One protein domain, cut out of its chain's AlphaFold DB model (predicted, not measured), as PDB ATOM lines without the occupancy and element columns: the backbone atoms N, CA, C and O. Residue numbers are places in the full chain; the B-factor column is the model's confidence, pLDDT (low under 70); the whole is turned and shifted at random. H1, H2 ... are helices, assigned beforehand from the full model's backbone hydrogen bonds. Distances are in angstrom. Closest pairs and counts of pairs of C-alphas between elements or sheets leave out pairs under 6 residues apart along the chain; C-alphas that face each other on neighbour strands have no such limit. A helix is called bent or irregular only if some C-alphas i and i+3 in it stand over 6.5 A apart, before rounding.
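Overview. This is residues 9 to 129 of the 152 residues of a protein of bacterium (UniProt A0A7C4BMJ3). A helical hairpin, H2 and H3, has one side covered by the long winding stretch of residues 9 to 47, while the longest helix, H5, meets H3 near the first residues of both and runs away from there, the two making a wide V. Residues 68 to 80 fold back into the space between the hairpin and H5; the short helix H1 lies towards one end of the long axis, and the short H4 comes just before the corner of the V. The printed part has 121 residues with five named helices, H1 to H5 in that order, and no named strand. The class is all helix, though 53 of the 121 residues, under half, are in named elements. The whole is compact, with a radius of gyration of the C-alphas of 14.6 A, and only just elongated, with spans of 47 by 31 by 23 A.

Along the chain. The printed part begins with residues 9 to 47, which hold no named element; C-alpha 9 is at (-3.462, 69.636, 120.277). H1 follows as residues 48 to 52, beginning at C-alpha 48 at (-10.766, 43.727, 126.640). H2 is residues 55 to 67 and measures 18.2 A from first to last C-alpha. Residues 68 to 80 again hold no named element. H3 is residues 81 to 91, 16.0 A long, and begins at C-alpha 81 at (3.290, 55.423, 107.978). H4 is residues 100 to 103; it is neither bent nor irregular, but only just: C-alphas 100 and 103 are 6.1 A apart. H5 is residues 108 to 127, 20 residues over 27.9 A, with a kink of 27 degrees near residue 121, and ends at C-alpha 127 at (5.973, 76.557, 115.328).

Arrangement. H2 and H3 form a helical hairpin: they touch and run opposite ways at a shallow tilt of 25 degrees. Their closest C-alphas are those of Phe 56 and His 91, 6.0 A apart. H1 is close to H2 but not clearly touching it; the closest C-alphas, of Val 51 and Phe 57, are 7.2 A apart. H5 touches H3 with residues 108 to 115 alone, and the closest C-alphas, of Pro 81 and Leu 111, are 6.4 A apart. These two helices run opposite ways at a steep tilt of 58 degrees. H4 and H3 are near each other, with 5 pairs of C-alphas within 10 A. H4 is close to H5 but not clearly touching it, the C-alphas of Thr 102 and Ala 108 being the closest at 7.7 A. H2 and H5 are apart, and so are H1 and H3. Two short pairings lie outside the helices, both antiparallel: residues 23 to 24 with residues 30 to 31, and residues 38 to 39 with residues 94 to 95. In H1, H2 and H3 every O i to N i+4 pair is within hydrogen-bond range, and in H5 14 of 16 are. H4 is too short for such a pair, but its one O i to N i+3 pair is within range.

Size, cuts and confidence. The two C-alphas farthest apart are those of Asn 45 and Ser 128, at 47.7 A, while the first and last printed C-alphas, of Pro 9 and Tyr 129, are 9.5 A apart. The printed part runs from residue 9 to residue 129 without a cut. The link from H2 to H3 is long, with 13 residues; the links from H1 to H2 and from H4 to H5 are tight, and that from H3 to H4 is short. The mean pLDDT of the printed part is 96.1, and no printed residue is under 70.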
ATOM      1  N   PRO A   9      -3.768  68.704 119.186       86.88
ATOM      2  CA  PRO A   9      -3.462  69.636 120.277       86.88
ATOM      3  C   PRO A   9      -4.479  69.637 121.433       86.88
ATOM      4  O   PRO A   9      -4.093  69.897 122.567       86.88
ATOM      5  N   LEU A  10      -5.758  69.345 121.173       84.56
ATOM      6  CA  LEU A  10      -6.829  69.315 122.180       84.56
ATOM      7  C   LEU A  10      -6.927  67.972 122.916       84.56
ATOM      8  O   LEU A  10      -7.452  67.908 124.025       84.56
ATOM      9  N   VAL A  11      -6.463  66.885 122.298       83.75
ATOM     10  CA  VAL A  11      -6.567  65.525 122.862       83.75
ATOM     11  C   VAL A  11      -5.214  64.919 123.259       83.75
ATOM     12  O   VAL A  11      -5.163  63.829 123.838       83.75
ATOM     13  N   GLY A  12      -4.121  65.642 122.998       85.00
ATOM     14  CA  GLY A  12      -2.743  65.238 123.263       85.00
ATOM     15  C   GLY A  12      -2.208  64.202 122.276       85.00
ATOM     16  O   GLY A  12      -1.579  63.231 122.699       85.00
ATOM     17  N   GLY A  13      -2.509  64.368 120.991       89.81
ATOM     18  CA  GLY A  13      -2.155  63.448 119.912       89.81
ATOM     19  C   GLY A  13      -3.173  62.333 119.694       89.81
ATOM     20  O   GLY A  13      -4.335  62.449 120.076       89.81
ATOM     21  N   CYS A  14      -2.739  61.236 119.073       91.75
ATOM     22  CA  CYS A  14      -3.648  60.154 118.705       91.75
ATOM     23  C   CYS A  14      -4.266  59.506 119.949       91.75
ATOM     24  O   CYS A  14      -3.589  59.259 120.949       91.75
ATOM     25  N   ILE A  15      -5.557  59.182 119.869       92.31
ATOM     26  CA  ILE A  15      -6.306  58.530 120.954       92.31
ATOM     27  C   ILE A  15      -6.529  57.023 120.733       92.31
ATOM     28  O   ILE A  15      -7.149  56.368 121.578       92.31
ATOM     29  N   ALA A  16      -6.040  56.496 119.606       94.62
ATOM     30  CA  ALA A  16      -6.109  55.091 119.210       94.62
ATOM     31  C   ALA A  16      -5.266  54.175 120.119       94.62
ATOM     32  O   ALA A  16      -4.631  54.619 121.077       94.62
ATOM     33  N   GLY A  17      -5.235  52.878 119.809       95.50
ATOM     34  CA  GLY A  17      -4.405  51.906 120.523       95.50
ATOM     35  C   GLY A  17      -4.879  51.682 121.958       95.50
ATOM     36  O   GLY A  17      -4.074  51.414 122.851       95.50
ATOM     37  N   GLY A  18      -6.184  51.842 122.208       94.50
ATOM     38  CA  GLY A  18      -6.777  51.668 123.531       94.50
ATOM     39  C   GLY A  18      -6.371  52.740 124.543       94.50
ATOM     40  O   GLY A  18      -6.621  52.555 125.730       94.50
ATOM     41  N   ARG A  19      -5.757  53.855 124.108       91.88
ATOM     42  CA  ARG A  19      -5.438  54.992 124.989       91.88
ATOM     43  C   ARG A  19      -6.708  55.682 125.480       91.88
ATOM     44  O   ARG A  19      -6.847  55.959 126.666       91.88
ATOM     45  N   ARG A  20      -7.632  55.972 124.562       91.25
ATOM     46  CA  ARG A  20      -9.020  56.370 124.877       91.25
ATOM     47  C   ARG A  20     -10.041  55.688 123.974       91.25
ATOM     48  O   ARG A  20     -11.228  55.699 124.278       91.25
ATOM     49  N   TYR A  21      -9.578  55.130 122.861       92.31
ATOM     50  CA  TYR A  21     -10.411  54.577 121.814       92.31
ATOM     51  C   TYR A  21      -9.727  53.370 121.156       92.31
ATOM     52  O   TYR A  21      -8.500  53.303 121.049       92.31
ATOM     53  N   LEU A  22     -10.551  52.416 120.733       96.94
ATOM     54  CA  LEU A  22     -10.221  51.289 119.868       96.94
ATOM     55  C   LEU A  22     -11.488  50.872 119.114       96.94
ATOM     56  O   LEU A  22     -12.588  51.319 119.450       96.94
ATOM     57  N   HIS A  23     -11.341  50.011 118.118       98.00
ATOM     58  CA  HIS A  23     -12.441  49.504 117.313       98.00
ATOM     59  C   HIS A  23     -12.575  47.989 117.499       98.00
ATOM     60  O   HIS A  23     -11.583  47.270 117.517       98.00
ATOM     61  N   ILE A  24     -13.803  47.494 117.664       98.56
ATOM     62  CA  ILE A  24     -14.101  46.058 117.623       98.56
ATOM     63  C   ILE A  24     -15.033  45.848 116.441       98.56
ATOM     64  O   ILE A  24     -16.149  46.371 116.441       98.56
ATOM     65  N   ASN A  25     -14.575  45.111 115.432       98.19
ATOM     66  CA  ASN A  25     -15.367  44.881 114.229       98.19
ATOM     67  C   ASN A  25     -16.467  43.819 114.465       98.19
ATOM     68  O   ASN A  25     -16.538  43.175 115.516       98.19
ATOM     69  N   SER A  26     -17.326  43.580 113.469       97.44
ATOM     70  CA  SER A  26     -18.443  42.621 113.577       97.44
ATOM     71  C   SER A  26     -18.016  41.155 113.762       97.44
ATOM     72  O   SER A  26     -18.809  40.332 114.224       97.44
ATOM     73  N   LYS A  27     -16.765  40.807 113.440       98.12
ATOM     74  CA  LYS A  27     -16.184  39.473 113.665       98.12
ATOM     75  C   LYS A  27     -15.590  39.334 115.070       98.12
ATOM     76  O   LYS A  27     -15.343  38.204 115.509       98.12
ATOM     77  N   GLY A  28     -15.455  40.438 115.802       98.50
ATOM     78  CA  GLY A  28     -14.883  40.511 117.142       98.50
ATOM     79  C   GLY A  28     -13.388  40.828 117.163       98.50
ATOM     80  O   GLY A  28     -12.801  40.787 118.243       98.50
ATOM     81  N   ASP A  29     -12.768  41.117 116.014       98.75
ATOM     82  CA  ASP A  29     -11.351  41.484 115.979       98.75
ATOM     83  C   ASP A  29     -11.177  42.864 116.601       98.75
ATOM     84  O   ASP A  29     -11.984  43.771 116.362       98.75
ATOM     85  N   VAL A  30     -10.148  43.003 117.432       98.69
ATOM     86  CA  VAL A  30      -9.888  44.239 118.166       98.69
ATOM     87  C   VAL A  30      -8.794  45.020 117.447       98.69
ATOM     88  O   VAL A  30      -7.606  44.714 117.541       98.69
ATOM     89  N   GLU A  31      -9.229  46.043 116.727       98.62
ATOM     90  CA  GLU A  31      -8.419  46.953 115.928       98.62
ATOM     91  C   GLU A  31      -8.054  48.195 116.762       98.62
ATOM     92  O   GLU A  31      -8.884  48.723 117.512       98.62
ATOM     93  N   PRO A  32      -6.826  48.729 116.662       97.44
ATOM     94  CA  PRO A  32      -6.413  49.868 117.479       97.44
ATOM     95  C   PRO A  32      -7.145  51.164 117.097       97.44
ATOM     96  O   PRO A  32      -7.206  52.091 117.903       97.44
ATOM     97  N   CYS A  33      -7.700  51.240 115.887       96.25
ATOM     98  CA  CYS A  33      -8.460  52.364 115.349       96.25
ATOM     99  C   CYS A  33      -9.382  51.844 114.239       96.25
ATOM    100  O   CYS A  33      -8.994  50.915 113.541       96.25
ATOM    101  N   VAL A  34     -10.541  52.470 114.001       95.31
ATOM    102  CA  VAL A  34     -11.427  52.096 112.876       95.31
ATOM    103  C   VAL A  34     -10.768  52.228 111.499       95.31
ATOM    104  O   VAL A  34     -11.236  51.615 110.554       95.31
ATOM    105  N   PHE A  35      -9.678  52.990 111.374       95.25
ATOM    106  CA  PHE A  35      -8.912  53.110 110.123       95.25
ATOM    107  C   PHE A  35      -7.720  52.146 110.038       95.25
ATOM    108  O   PHE A  35      -7.018  52.128 109.033       95.25
ATOM    109  N   VAL A  36      -7.459  51.367 111.091       96.25
ATOM    110  CA  VAL A  36      -6.341  50.419 111.162       96.25
ATOM    111  C   VAL A  36      -6.923  49.016 111.196       96.25
ATOM    112  O   VAL A  36      -7.104  48.434 112.263       96.25
ATOM    113  N   HIS A  37      -7.213  48.475 110.018       97.62
ATOM    114  CA  HIS A  37      -7.814  47.150 109.851       97.62
ATOM    115  C   HIS A  37      -6.792  46.014 110.013       97.62
ATOM    116  O   HIS A  37      -6.609  45.182 109.126       97.62
ATOM    117  N   PHE A  38      -6.116  46.005 111.162       98.62
ATOM    118  CA  PHE A  38      -5.172  44.978 111.580       98.62
ATOM    119  C   PHE A  38      -5.421  44.602 113.036       98.62
ATOM    120  O   PHE A  38      -5.614  45.475 113.889       98.62
ATOM    121  N   ALA A  39      -5.368  43.308 113.332       98.50
ATOM    122  CA  ALA A  39      -5.546  42.793 114.681       98.50
ATOM    123  C   ALA A  39      -4.576  41.647 114.979       98.50
ATOM    124  O   ALA A  39      -4.080  40.967 114.085       98.50
ATOM    125  N   VAL A  40      -4.334  41.421 116.270       98.69
ATOM    126  CA  VAL A  40      -3.691  40.201 116.794       98.69
ATOM    127  C   VAL A  40      -4.634  39.416 117.708       98.69
ATOM    128  O   VAL A  40      -4.446  38.222 117.925       98.69
ATOM    129  N   ASP A  41      -5.673  40.080 118.219       98.50
ATOM    130  CA  ASP A  41      -6.572  39.567 119.243       98.50
ATOM    131  C   ASP A  41      -8.037  39.697 118.818       98.50
ATOM    132  O   ASP A  41      -8.431  40.640 118.129       98.50
ATOM    133  N   ASN A  42      -8.859  38.761 119.295       98.62
ATOM    134  CA  ASN A  42     -10.306  38.765 119.111       98.62
ATOM    135  C   ASN A  42     -11.000  38.686 120.479       98.62
ATOM    136  O   ASN A  42     -10.650  37.849 121.318       98.62
ATOM    137  N   ILE A  43     -12.004  39.539 120.693       98.31
ATOM    138  CA  ILE A  43     -12.704  39.694 121.977       98.31
ATOM    139  C   ILE A  43     -13.459  38.428 122.412       98.31
ATOM    140  O   ILE A  43     -13.785  38.261 123.583       98.31
ATOM    141  N   LYS A  44     -13.729  37.506 121.481       98.31
ATOM    142  CA  LYS A  44     -14.358  36.212 121.787       98.31
ATOM    143  C   LYS A  44     -13.436  35.284 122.583       98.31
ATOM    144  O   LYS A  44     -13.931  34.388 123.257       98.31
ATOM    145  N   ASN A  45     -12.121  35.504 122.506       98.06
ATOM    146  CA  ASN A  45     -11.101  34.627 123.089       98.06
ATOM    147  C   ASN A  45     -10.291  35.295 124.210       98.06
ATOM    148  O   ASN A  45      -9.615  34.600 124.964       98.06
ATOM    149  N   LYS A  46     -10.321  36.629 124.305       97.88
ATOM    150  CA  LYS A  46      -9.603  37.416 125.317       97.88
ATOM    151  C   LYS A  46     -10.481  38.543 125.833       97.88
ATOM    152  O   LYS A  46     -11.233  39.139 125.068       97.88
ATOM    153  N   SER A  47     -10.357  38.879 127.114       98.31
ATOM    154  CA  SER A  47     -11.037  40.047 127.673       98.31
ATOM    155  C   SER A  47     -10.442  41.347 127.127       98.31
ATOM    156  O   SER A  47      -9.258  41.429 126.801       98.31
ATOM    157  N   LEU A  48     -11.239  42.419 127.105       97.50
ATOM    158  CA  LEU A  48     -10.766  43.727 126.640       97.50
ATOM    159  C   LEU A  48      -9.561  44.237 127.451       97.50
ATOM    160  O   LEU A  48      -8.650  44.847 126.896       97.50
ATOM    161  N   LYS A  49      -9.531  43.942 128.759       98.06
ATOM    162  CA  LYS A  49      -8.409  44.283 129.643       98.06
ATOM    163  C   LYS A  49      -7.116  43.603 129.194       98.06
ATOM    164  O   LYS A  49      -6.069  44.245 129.223       98.06
ATOM    165  N   GLU A  50      -7.173  42.339 128.783       98.44
ATOM    166  CA  GLU A  50      -6.006  41.620 128.259       98.44
ATOM    167  C   GLU A  50      -5.551  42.204 126.922       98.44
ATOM    168  O   GLU A  50      -4.363  42.464 126.750       98.44
ATOM    169  N   VAL A  51      -6.488  42.497 126.014       98.31
ATOM    170  CA  VAL A  51      -6.173  43.046 124.686       98.31
ATOM    171  C   VAL A  51      -5.530  44.432 124.767       98.31
ATOM    172  O   VAL A  51      -4.488  44.662 124.159       98.31
ATOM    173  N   ILE A  52      -6.073  45.353 125.572       97.62
ATOM    174  CA  ILE A  52      -5.499  46.703 125.751       97.62
ATOM    175  C   ILE A  52      -4.079  46.639 126.346       97.62
ATOM    176  O   ILE A  52      -3.238  47.505 126.073       97.62
ATOM    177  N   ASN A  53      -3.800  45.610 127.149       97.94
ATOM    178  CA  ASN A  53      -2.497  45.376 127.768       97.94
ATOM    179  C   ASN A  53      -1.574  44.450 126.957       97.94
ATOM    180  O   ASN A  53      -0.469  44.156 127.433       97.94
ATOM    181  N   SER A  54      -1.998  44.020 125.765       98.31
ATOM    182  CA  SER A  54      -1.215  43.172 124.864       98.31
ATOM    183  C   SER A  54       0.060  43.878 124.377       98.31
ATOM    184  O   SER A  54       0.115  45.114 124.366       98.31
ATOM    185  N   PRO A  55       1.089  43.119 123.948       98.62
ATOM    186  CA  PRO A  55       2.290  43.692 123.340       98.62
ATOM    187  C   PRO A  55       1.982  44.617 122.157       98.62
ATOM    188  O   PRO A  55       2.535  45.708 122.098       98.62
ATOM    189  N   PHE A  56       1.043  44.232 121.286       98.56
ATOM    190  CA  PHE A  56       0.654  45.013 120.109       98.56
ATOM    191  C   PHE A  56       0.085  46.387 120.485       98.56
ATOM    192  O   PHE A  56       0.552  47.419 120.010       98.56
ATOM    193  N   PHE A  57      -0.882  46.423 121.408       98.50
ATOM    194  CA  PHE A  57      -1.487  47.680 121.857       98.50
ATOM    195  C   PHE A  57      -0.509  48.550 122.662       98.50
ATOM    196  O   PHE A  57      -0.565  49.777 122.571       98.50
ATOM    197  N   LYS A  58       0.387  47.940 123.449       98.50
ATOM    198  CA  LYS A  58       1.433  48.669 124.181       98.50
ATOM    199  C   LYS A  58       2.452  49.304 123.238       98.50
ATOM    200  O   LYS A  58       2.721  50.488 123.396       98.50
ATOM    201  N   ASP A  59       2.954  48.562 122.253       98.62
ATOM    202  CA  ASP A  59       3.920  49.077 121.275       98.62
ATOM    203  C   ASP A  59       3.335  50.263 120.501       98.62
ATOM    204  O   ASP A  59       3.939  51.328 120.464       98.62
ATOM    205  N   ILE A  60       2.088  50.158 120.022       98.12
ATOM    206  CA  ILE A  60       1.395  51.285 119.375       98.12
ATOM    207  C   ILE A  60       1.404  52.540 120.261       98.12
ATOM    208  O   ILE A  60       1.709  53.628 119.772       98.12
ATOM    209  N   ARG A  61       1.093  52.419 121.559       96.88
ATOM    210  CA  ARG A  61       1.096  53.574 122.473       96.88
ATOM    211  C   ARG A  61       2.501  54.125 122.721       96.88
ATOM    212  O   ARG A  61       2.650  55.341 122.798       96.88
ATOM    213  N   GLU A  62       3.522  53.278 122.802       96.81
ATOM    214  CA  GLU A  62       4.914  53.737 122.925       96.81
ATOM    215  C   GLU A  62       5.396  54.453 121.654       96.81
ATOM    216  O   GLU A  62       6.035  55.502 121.742       96.81
ATOM    217  N   ARG A  63       5.022  53.972 120.462       96.38
ATOM    218  CA  ARG A  63       5.317  54.664 119.197       96.38
ATOM    219  C   ARG A  63       4.592  55.999 119.092       96.38
ATOM    220  O   ARG A  63       5.206  57.003 118.749       96.38
ATOM    221  N   GLN A  64       3.312  56.042 119.465       93.56
ATOM    222  CA  GLN A  64       2.565  57.298 119.542       93.56
ATOM    223  C   GLN A  64       3.238  58.293 120.492       93.56
ATOM    224  O   GLN A  64       3.345  59.465 120.152       93.56
ATOM    225  N   LYS A  65       3.724  57.837 121.653       92.19
ATOM    226  CA  LYS A  65       4.473  58.667 122.602       92.19
ATOM    227  C   LYS A  65       5.736  59.250 121.980       92.19
ATOM    228  O   LYS A  65       5.958  60.454 122.096       92.19
ATOM    229  N   ALA A  66       6.543  58.409 121.334       92.19
ATOM    230  CA  ALA A  66       7.784  58.823 120.688       92.19
ATOM    231  C   ALA A  66       7.541  59.842 119.561       92.19
ATOM    232  O   ALA A  66       8.302  60.793 119.416       92.19
ATOM    233  N   ASN A  67       6.442  59.690 118.822       92.12
ATOM    234  CA  ASN A  67       6.107  60.540 117.681       92.12
ATOM    235  C   ASN A  67       5.399  61.859 118.066       92.12
ATOM    236  O   ASN A  67       5.186  62.726 117.221       92.12
ATOM    237  N   ASN A  68       5.036  62.071 119.337       89.31
ATOM    238  CA  ASN A  68       4.157  63.176 119.746       89.31
ATOM    239  C   ASN A  68       4.861  64.530 119.999       89.31
ATOM    240  O   ASN A  68       4.361  65.356 120.766       89.31
ATOM    241  N   GLU A  69       6.013  64.801 119.384       89.50
ATOM    242  CA  GLU A  69       6.666  66.121 119.486       89.50
ATOM    243  C   GLU A  69       5.832  67.235 118.823       89.50
ATOM    244  O   GLU A  69       5.811  68.387 119.278       89.50
ATOM    245  N   ASN A  70       5.102  66.879 117.763       91.38
ATOM    246  CA  ASN A  70       4.141  67.732 117.081       91.38
ATOM    247  C   ASN A  70       2.774  67.025 117.029       91.38
ATOM    248  O   ASN A  70       2.575  66.147 116.193       91.38
ATOM    249  N   PRO A  71       1.795  67.411 117.866       90.25
ATOM    250  CA  PRO A  71       0.485  66.770 117.901       90.25
ATOM    251  C   PRO A  71      -0.384  67.078 116.670       90.25
ATOM    252  O   PRO A  71      -1.499  66.582 116.604       90.25
ATOM    253  N   LEU A  72       0.095  67.867 115.699       92.81
ATOM    254  CA  LEU A  72      -0.515  67.968 114.364       92.81
ATOM    255  C   LEU A  72      -0.106  66.815 113.429       92.81
ATOM    256  O   LEU A  72      -0.590  66.762 112.302       92.81
ATOM    257  N   LEU A  73       0.787  65.929 113.885       95.00
ATOM    258  CA  LEU A  73       1.261  64.736 113.180       95.00
ATOM    259  C   LEU A  73       1.000  63.437 113.982       95.00
ATOM    260  O   LEU A  73       1.924  62.667 114.217       95.00
ATOM    261  N   PRO A  74      -0.216  63.173 114.497       94.00
ATOM    262  CA  PRO A  74      -0.406  62.078 115.446       94.00
ATOM    263  C   PRO A  74      -0.629  60.693 114.810       94.00
ATOM    264  O   PRO A  74      -0.568  59.683 115.512       94.00
ATOM    265  N   CYS A  75      -0.988  60.611 113.529       96.12
ATOM    266  CA  CYS A  75      -1.533  59.403 112.922       96.12
ATOM    267  C   CYS A  75      -0.440  58.449 112.425       96.12
ATOM    268  O   CYS A  75       0.348  58.793 111.548       96.12
ATOM    269  N   MET A  76      -0.470  57.194 112.882       96.31
ATOM    270  CA  MET A  76       0.461  56.153 112.417       96.31
ATOM    271  C   MET A  76       0.186  55.623 110.998       96.31
ATOM    272  O   MET A  76       0.978  54.847 110.489       96.31
ATOM    273  N   ILE A  77      -0.928  56.005 110.361       96.81
ATOM    274  CA  ILE A  77      -1.190  55.681 108.945       96.81
ATOM    275  C   ILE A  77      -0.665  56.796 108.034       96.81
ATOM    276  O   ILE A  77      -0.111  56.517 106.978       96.81
ATOM    277  N   ILE A  78      -0.895  58.056 108.416       96.25
ATOM    278  CA  ILE A  78      -0.748  59.210 107.516       96.25
ATOM    279  C   ILE A  78       0.514  60.011 107.821       96.25
ATOM    280  O   ILE A  78       1.225  60.398 106.901       96.25
ATOM    281  N   ASP A  79       0.776  60.281 109.098       97.25
ATOM    282  CA  ASP A  79       1.862  61.166 109.519       97.25
ATOM    283  C   ASP A  79       3.147  60.370 109.777       97.25
ATOM    284  O   ASP A  79       4.237  60.839 109.465       97.25
ATOM    285  N   HIS A  80       2.992  59.141 110.273       97.31
ATOM    286  CA  HIS A  80       4.063  58.198 110.598       97.31
ATOM    287  C   HIS A  80       3.808  56.808 109.980       97.31
ATOM    288  O   HIS A  80       3.691  55.832 110.726       97.31
ATOM    289  N   PRO A  81       3.646  56.685 108.646       97.88
ATOM    290  CA  PRO A  81       3.290  55.423 107.978       97.88
ATOM    291  C   PRO A  81       4.272  54.275 108.260       97.88
ATOM    292  O   PRO A  81       3.881  53.105 108.307       97.88
ATOM    293  N   GLU A  82       5.544  54.588 108.511       98.19
ATOM    294  CA  GLU A  82       6.554  53.629 108.957       98.19
ATOM    295  C   GLU A  82       6.166  52.943 110.266       98.19
ATOM    296  O   GLU A  82       6.363  51.738 110.405       98.19
ATOM    297  N   THR A  83       5.518  53.670 111.178       98.12
ATOM    298  CA  THR A  83       5.075  53.126 112.460       98.12
ATOM    299  C   THR A  83       4.043  52.023 112.257       98.12
ATOM    300  O   THR A  83       4.177  50.969 112.875       98.12
ATOM    301  N   LEU A  84       3.042  52.213 111.383       98.12
ATOM    302  CA  LEU A  84       2.063  51.159 111.094       98.12
ATOM    303  C   LEU A  84       2.741  49.910 110.521       98.12
ATOM    304  O   LEU A  84       2.461  48.801 110.975       98.12
ATOM    305  N   ARG A  85       3.639  50.084 109.546       98.44
ATOM    306  CA  ARG A  85       4.360  48.968 108.915       98.44
ATOM    307  C   ARG A  85       5.177  48.183 109.938       98.44
ATOM    308  O   ARG A  85       5.119  46.954 109.960       98.44
ATOM    309  N   GLU A  86       5.883  48.889 110.817       98.50
ATOM    310  CA  GLU A  86       6.683  48.284 111.879       98.50
ATOM    311  C   GLU A  86       5.826  47.500 112.875       98.50
ATOM    312  O   GLU A  86       6.132  46.336 113.119       98.50
ATOM    313  N   VAL A  87       4.749  48.084 113.419       98.31
ATOM    314  CA  VAL A  87       3.920  47.395 114.431       98.31
ATOM    315  C   VAL A  87       3.121  46.233 113.843       98.31
ATOM    316  O   VAL A  87       2.899  45.234 114.526       98.31
ATOM    317  N   VAL A  88       2.699  46.316 112.577       98.50
ATOM    318  CA  VAL A  88       2.043  45.188 111.902       98.50
ATOM    319  C   VAL A  88       3.036  44.041 111.723       98.50
ATOM    320  O   VAL A  88       2.734  42.905 112.094       98.50
ATOM    321  N   SER A  89       4.235  44.340 111.216       98.38
ATOM    322  CA  SER A  89       5.260  43.326 110.974       98.38
ATOM    323  C   SER A  89       5.820  42.721 112.263       98.38
ATOM    324  O   SER A  89       6.068  41.520 112.297       98.38
ATOM    325  N   SER A  90       6.050  43.513 113.315       98.44
ATOM    326  CA  SER A  90       6.703  43.041 114.545       98.44
ATOM    327  C   SER A  90       5.792  42.175 115.417       98.44
ATOM    328  O   SER A  90       6.284  41.307 116.140       98.44
ATOM    329  N   HIS A  91       4.472  42.368 115.327       98.56
ATOM    330  CA  HIS A  91       3.481  41.612 116.103       98.56
ATOM    331  C   HIS A  91       2.713  40.574 115.280       98.56
ATOM    332  O   HIS A  91       1.828  39.917 115.825       98.56
ATOM    333  N   ASN A  92       3.046  40.400 113.995       98.19
ATOM    334  CA  ASN A  92       2.308  39.544 113.058       98.19
ATOM    335  C   ASN A  92       0.802  39.863 113.037       98.19
ATOM    336  O   ASN A  92      -0.037  38.959 113.077       98.19
ATOM    337  N   ALA A  93       0.454  41.153 113.018       98.50
ATOM    338  CA  ALA A  93      -0.942  41.565 112.945       98.50
ATOM    339  C   ALA A  93      -1.521  41.193 111.574       98.50
ATOM    340  O   ALA A  93      -0.940  41.509 110.536       98.50
ATOM    341  N   TYR A  94      -2.664  40.512 111.566       98.50
ATOM    342  CA  TYR A  94      -3.314  40.074 110.334       98.50
ATOM    343  C   TYR A  94      -4.344  41.112 109.868       98.50
ATOM    344  O   TYR A  94      -4.956  41.779 110.711       98.50
ATOM    345  N   PRO A  95      -4.556  41.260 108.546       98.19
ATOM    346  CA  PRO A  95      -5.575  42.153 108.012       98.19
ATOM    347  C   PRO A  95      -6.976  41.646 108.371       98.19
ATOM    348  O   PRO A  95      -7.272  40.453 108.269       98.19
ATOM    349  N   THR A  96      -7.859  42.550 108.781       98.19
ATOM    350  CA  THR A  96      -9.233  42.226 109.212       98.19
ATOM    351  C   THR A  96     -10.298  42.594 108.172       98.19
ATOM    352  O   THR A  96     -11.444  42.128 108.247       98.19
ATOM    353  N   HIS A  97      -9.907  43.381 107.167       96.38
ATOM    354  CA  HIS A  97     -10.715  43.814 106.030       96.38
ATOM    355  C   HIS A  97      -9.985  43.508 104.715       96.38
ATOM    356  O   HIS A  97      -8.759  43.552 104.656       96.38
ATOM    357  N   GLU A  98     -10.739  43.216 103.656       96.62
ATOM    358  CA  GLU A  98     -10.187  42.993 102.316       96.62
ATOM    359  C   GLU A  98      -9.466  44.253 101.808       96.62
ATOM    360  O   GLU A  98     -10.026  45.351 101.848       96.62
ATOM    361  N   GLY A  99      -8.215  44.121 101.367       96.00
ATOM    362  CA  GLY A  99      -7.417  45.252 100.902       96.00
ATOM    363  C   GLY A  99      -6.786  46.093 102.015       96.00
ATOM    364  O   GLY A  99      -6.168  47.111 101.707       96.00
ATOM    365  N   ALA A 100      -6.896  45.710 103.294       96.31
ATOM    366  CA  ALA A 100      -6.238  46.433 104.389       96.31
ATOM    367  C   ALA A 100      -4.708  46.477 104.222       96.31
ATOM    368  O   ALA A 100      -4.070  47.481 104.541       96.31
ATOM    369  N   GLU A 101      -4.130  45.414 103.660       97.06
ATOM    370  CA  GLU A 101      -2.712  45.292 103.328       97.06
ATOM    371  C   GLU A 101      -2.207  46.392 102.387       97.06
ATOM    372  O   GLU A 101      -1.058  46.808 102.521       97.06
ATOM    373  N   THR A 102      -3.066  46.946 101.522       97.19
ATOM    374  CA  THR A 102      -2.677  47.983 100.549       97.19
ATOM    375  C   THR A 102      -2.077  49.223 101.212       97.19
ATOM    376  O   THR A 102      -1.190  49.852 100.637       97.19
ATOM    377  N   LEU A 103      -2.481  49.541 102.451       95.62
ATOM    378  CA  LEU A 103      -1.925  50.648 103.240       95.62
ATOM    379  C   LEU A 103      -0.434  50.469 103.552       95.62
ATOM    380  O   LEU A 103       0.286  51.455 103.684       95.62
ATOM    381  N   ILE A 104       0.028  49.226 103.684       97.25
ATOM    382  CA  ILE A 104       1.424  48.892 103.991       97.25
ATOM    383  C   ILE A 104       2.185  48.333 102.782       97.25
ATOM    384  O   ILE A 104       3.400  48.164 102.874       97.25
ATOM    385  N   THR A 105       1.496  48.078 101.665       97.25
ATOM    386  CA  THR A 105       2.070  47.621 100.392       97.25
ATOM    387  C   THR A 105       1.931  48.687  99.305       97.25
ATOM    388  O   THR A 105       2.779  49.567  99.186       97.25
ATOM    389  N   ASP A 106       0.863  48.641  98.512       97.69
ATOM    390  CA  ASP A 106       0.723  49.370  97.249       97.69
ATOM    391  C   ASP A 106       0.662  50.889  97.439       97.69
ATOM    392  O   ASP A 106       1.077  51.654  96.570       97.69
ATOM    393  N   MET A 107       0.164  51.342  98.593       97.25
ATOM    394  CA  MET A 107       0.074  52.756  98.949       97.25
ATOM    395  C   MET A 107       1.278  53.262  99.751       97.25
ATOM    396  O   MET A 107       1.321  54.454 100.059       97.25
ATOM    397  N   ALA A 108       2.250  52.407 100.087       97.62
ATOM    398  CA  ALA A 108       3.344  52.748 100.997       97.62
ATOM    399  C   ALA A 108       4.137  53.980 100.527       97.62
ATOM    400  O   ALA A 108       4.249  54.952 101.272       97.62
ATOM    401  N   ASP A 109       4.596  53.987  99.272       98.25
ATOM    402  CA  ASP A 109       5.383  55.096  98.712       98.25
ATOM    403  C   ASP A 109       4.582  56.404  98.640       98.25
ATOM    404  O   ASP A 109       5.111  57.502  98.839       98.25
ATOM    405  N   TYR A 110       3.280  56.297  98.356       98.38
ATOM    406  CA  TYR A 110       2.389  57.450  98.326       98.38
ATOM    407  C   TYR A 110       2.223  58.053  99.722       98.38
ATOM    408  O   TYR A 110       2.325  59.272  99.871       98.38
ATOM    409  N   LEU A 111       1.991  57.216 100.738       98.38
ATOM    410  CA  LEU A 111       1.846  57.657 102.124       98.38
ATOM    411  C   LEU A 111       3.146  58.258 102.659       98.38
ATOM    412  O   LEU A 111       3.093  59.286 103.325       98.38
ATOM    413  N   ASP A 112       4.304  57.708 102.292       98.50
ATOM    414  CA  ASP A 112       5.608  58.263 102.670       98.50
ATOM    415  C   ASP A 112       5.805  59.660 102.084       98.50
ATOM    416  O   ASP A 112       6.157  60.611 102.785       98.50
ATOM    417  N   LYS A 113       5.509  59.817 100.790       98.62
ATOM    418  CA  LYS A 113       5.559  61.123 100.132       98.62
ATOM    419  C   LYS A 113       4.578  62.109 100.771       98.62
ATOM    420  O   LYS A 113       4.949  63.254 101.031       98.62
ATOM    421  N   TYR A 114       3.342  61.673 101.010       98.38
ATOM    422  CA  TYR A 114       2.297  62.502 101.600       98.38
ATOM    423  C   TYR A 114       2.671  62.952 103.017       98.38
ATOM    424  O   TYR A 114       2.588  64.146 103.305       98.38
ATOM    425  N   SER A 115       3.144  62.030 103.863       98.25
ATOM    426  CA  SER A 115       3.645  62.305 105.215       98.25
ATOM    427  C   SER A 115       4.703  63.408 105.184       98.25
ATOM    428  O   SER A 115       4.560  64.431 105.854       98.25
ATOM    429  N   LEU A 116       5.727  63.267 104.334       98.38
ATOM    430  CA  LEU A 116       6.818  64.240 104.232       98.38
ATOM    431  C   LEU A 116       6.345  65.624 103.773       98.38
ATOM    432  O   LEU A 116       6.844  66.649 104.251       98.38
ATOM    433  N   ASP A 117       5.406  65.679 102.830       98.44
ATOM    434  CA  ASP A 117       4.868  66.941 102.325       98.44
ATOM    435  C   ASP A 117       3.945  67.614 103.354       98.44
ATOM    436  O   ASP A 117       4.078  68.821 103.598       98.44
ATOM    437  N   TYR A 118       3.089  66.850 104.035       97.88
ATOM    438  CA  TYR A 118       2.230  67.356 105.103       97.88
ATOM    439  C   TYR A 118       3.034  67.802 106.332       97.88
ATOM    440  O   TYR A 118       2.786  68.884 106.870       97.88
ATOM    441  N   ALA A 119       4.079  67.062 106.713       97.62
ATOM    442  CA  ALA A 119       4.966  67.407 107.820       97.62
ATOM    443  C   ALA A 119       5.585  68.803 107.662       97.62
ATOM    444  O   ALA A 119       5.720  69.534 108.644       97.62
ATOM    445  N   LYS A 120       5.908  69.245 106.438       98.06
ATOM    446  CA  LYS A 120       6.400  70.616 106.188       98.06
ATOM    447  C   LYS A 120       5.371  71.668 106.611       98.06
ATOM    448  O   LYS A 120       5.731  72.670 107.237       98.06
ATOM    449  N   LEU A 121       4.099  71.440 106.284       97.06
ATOM    450  CA  LEU A 121       2.988  72.335 106.614       97.06
ATOM    451  C   LEU A 121       2.687  72.301 108.113       97.06
ATOM    452  O   LEU A 121       2.668  73.352 108.759       97.06
ATOM    453  N   ALA A 122       2.535  71.103 108.678       95.06
ATOM    454  CA  ALA A 122       2.238  70.891 110.089       95.06
ATOM    455  C   ALA A 122       3.343  71.448 110.996       95.06
ATOM    456  O   ALA A 122       3.053  72.115 111.984       95.06
ATOM    457  N   ASN A 123       4.620  71.269 110.644       95.12
ATOM    458  CA  ASN A 123       5.737  71.817 111.418       95.12
ATOM    459  C   ASN A 123       5.781  73.347 111.374       95.12
ATOM    460  O   ASN A 123       6.097  73.987 112.379       95.12
ATOM    461  N   LYS A 124       5.445  73.961 110.231       95.81
ATOM    462  CA  LYS A 124       5.311  75.421 110.142       95.81
ATOM    463  C   LYS A 124       4.164  75.913 111.029       95.81
ATOM    464  O   LYS A 124       4.363  76.858 111.790       95.81
ATOM    465  N   ALA A 125       3.006  75.257 110.958       93.00
ATOM    466  CA  ALA A 125       1.836  75.599 111.761       93.00
ATOM    467  C   ALA A 125       2.113  75.449 113.265       93.00
ATOM    468  O   ALA A 125       1.853  76.380 114.029       93.00
ATOM    469  N   TRP A 126       2.728  74.336 113.679       90.81
ATOM    470  CA  TRP A 126       3.054  74.049 115.076       90.81
ATOM    471  C   TRP A 126       4.039  75.054 115.676       90.81
ATOM    472  O   TRP A 126       3.840  75.522 116.795       90.81
ATOM    473  N   LYS A 127       5.051  75.485 114.907       90.56
ATOM    474  CA  LYS A 127       5.973  76.557 115.328       90.56
ATOM    475  C   LYS A 127       5.250  77.870 115.637       90.56
ATOM    476  O   LYS A 127       5.664  78.587 116.542       90.56
ATOM    477  N   SER A 128       4.183  78.177 114.901       88.94
ATOM    478  CA  SER A 128       3.348  79.367 115.113       88.94
ATOM    479  C   SER A 128       2.166  79.148 116.063       88.94
ATOM    480  O   SER A 128       1.374  80.066 116.267       88.94
ATOM    481  N   TYR A 129       2.010  77.952 116.635       84.25
ATOM    482  CA  TYR A 129       0.855  77.620 117.460       84.25
ATOM    483  C   TYR A 129       0.988  78.242 118.857       84.25
ATOM    484  O   TYR A 129       1.815  77.837 119.678       84.25
TER     485      TYR A 129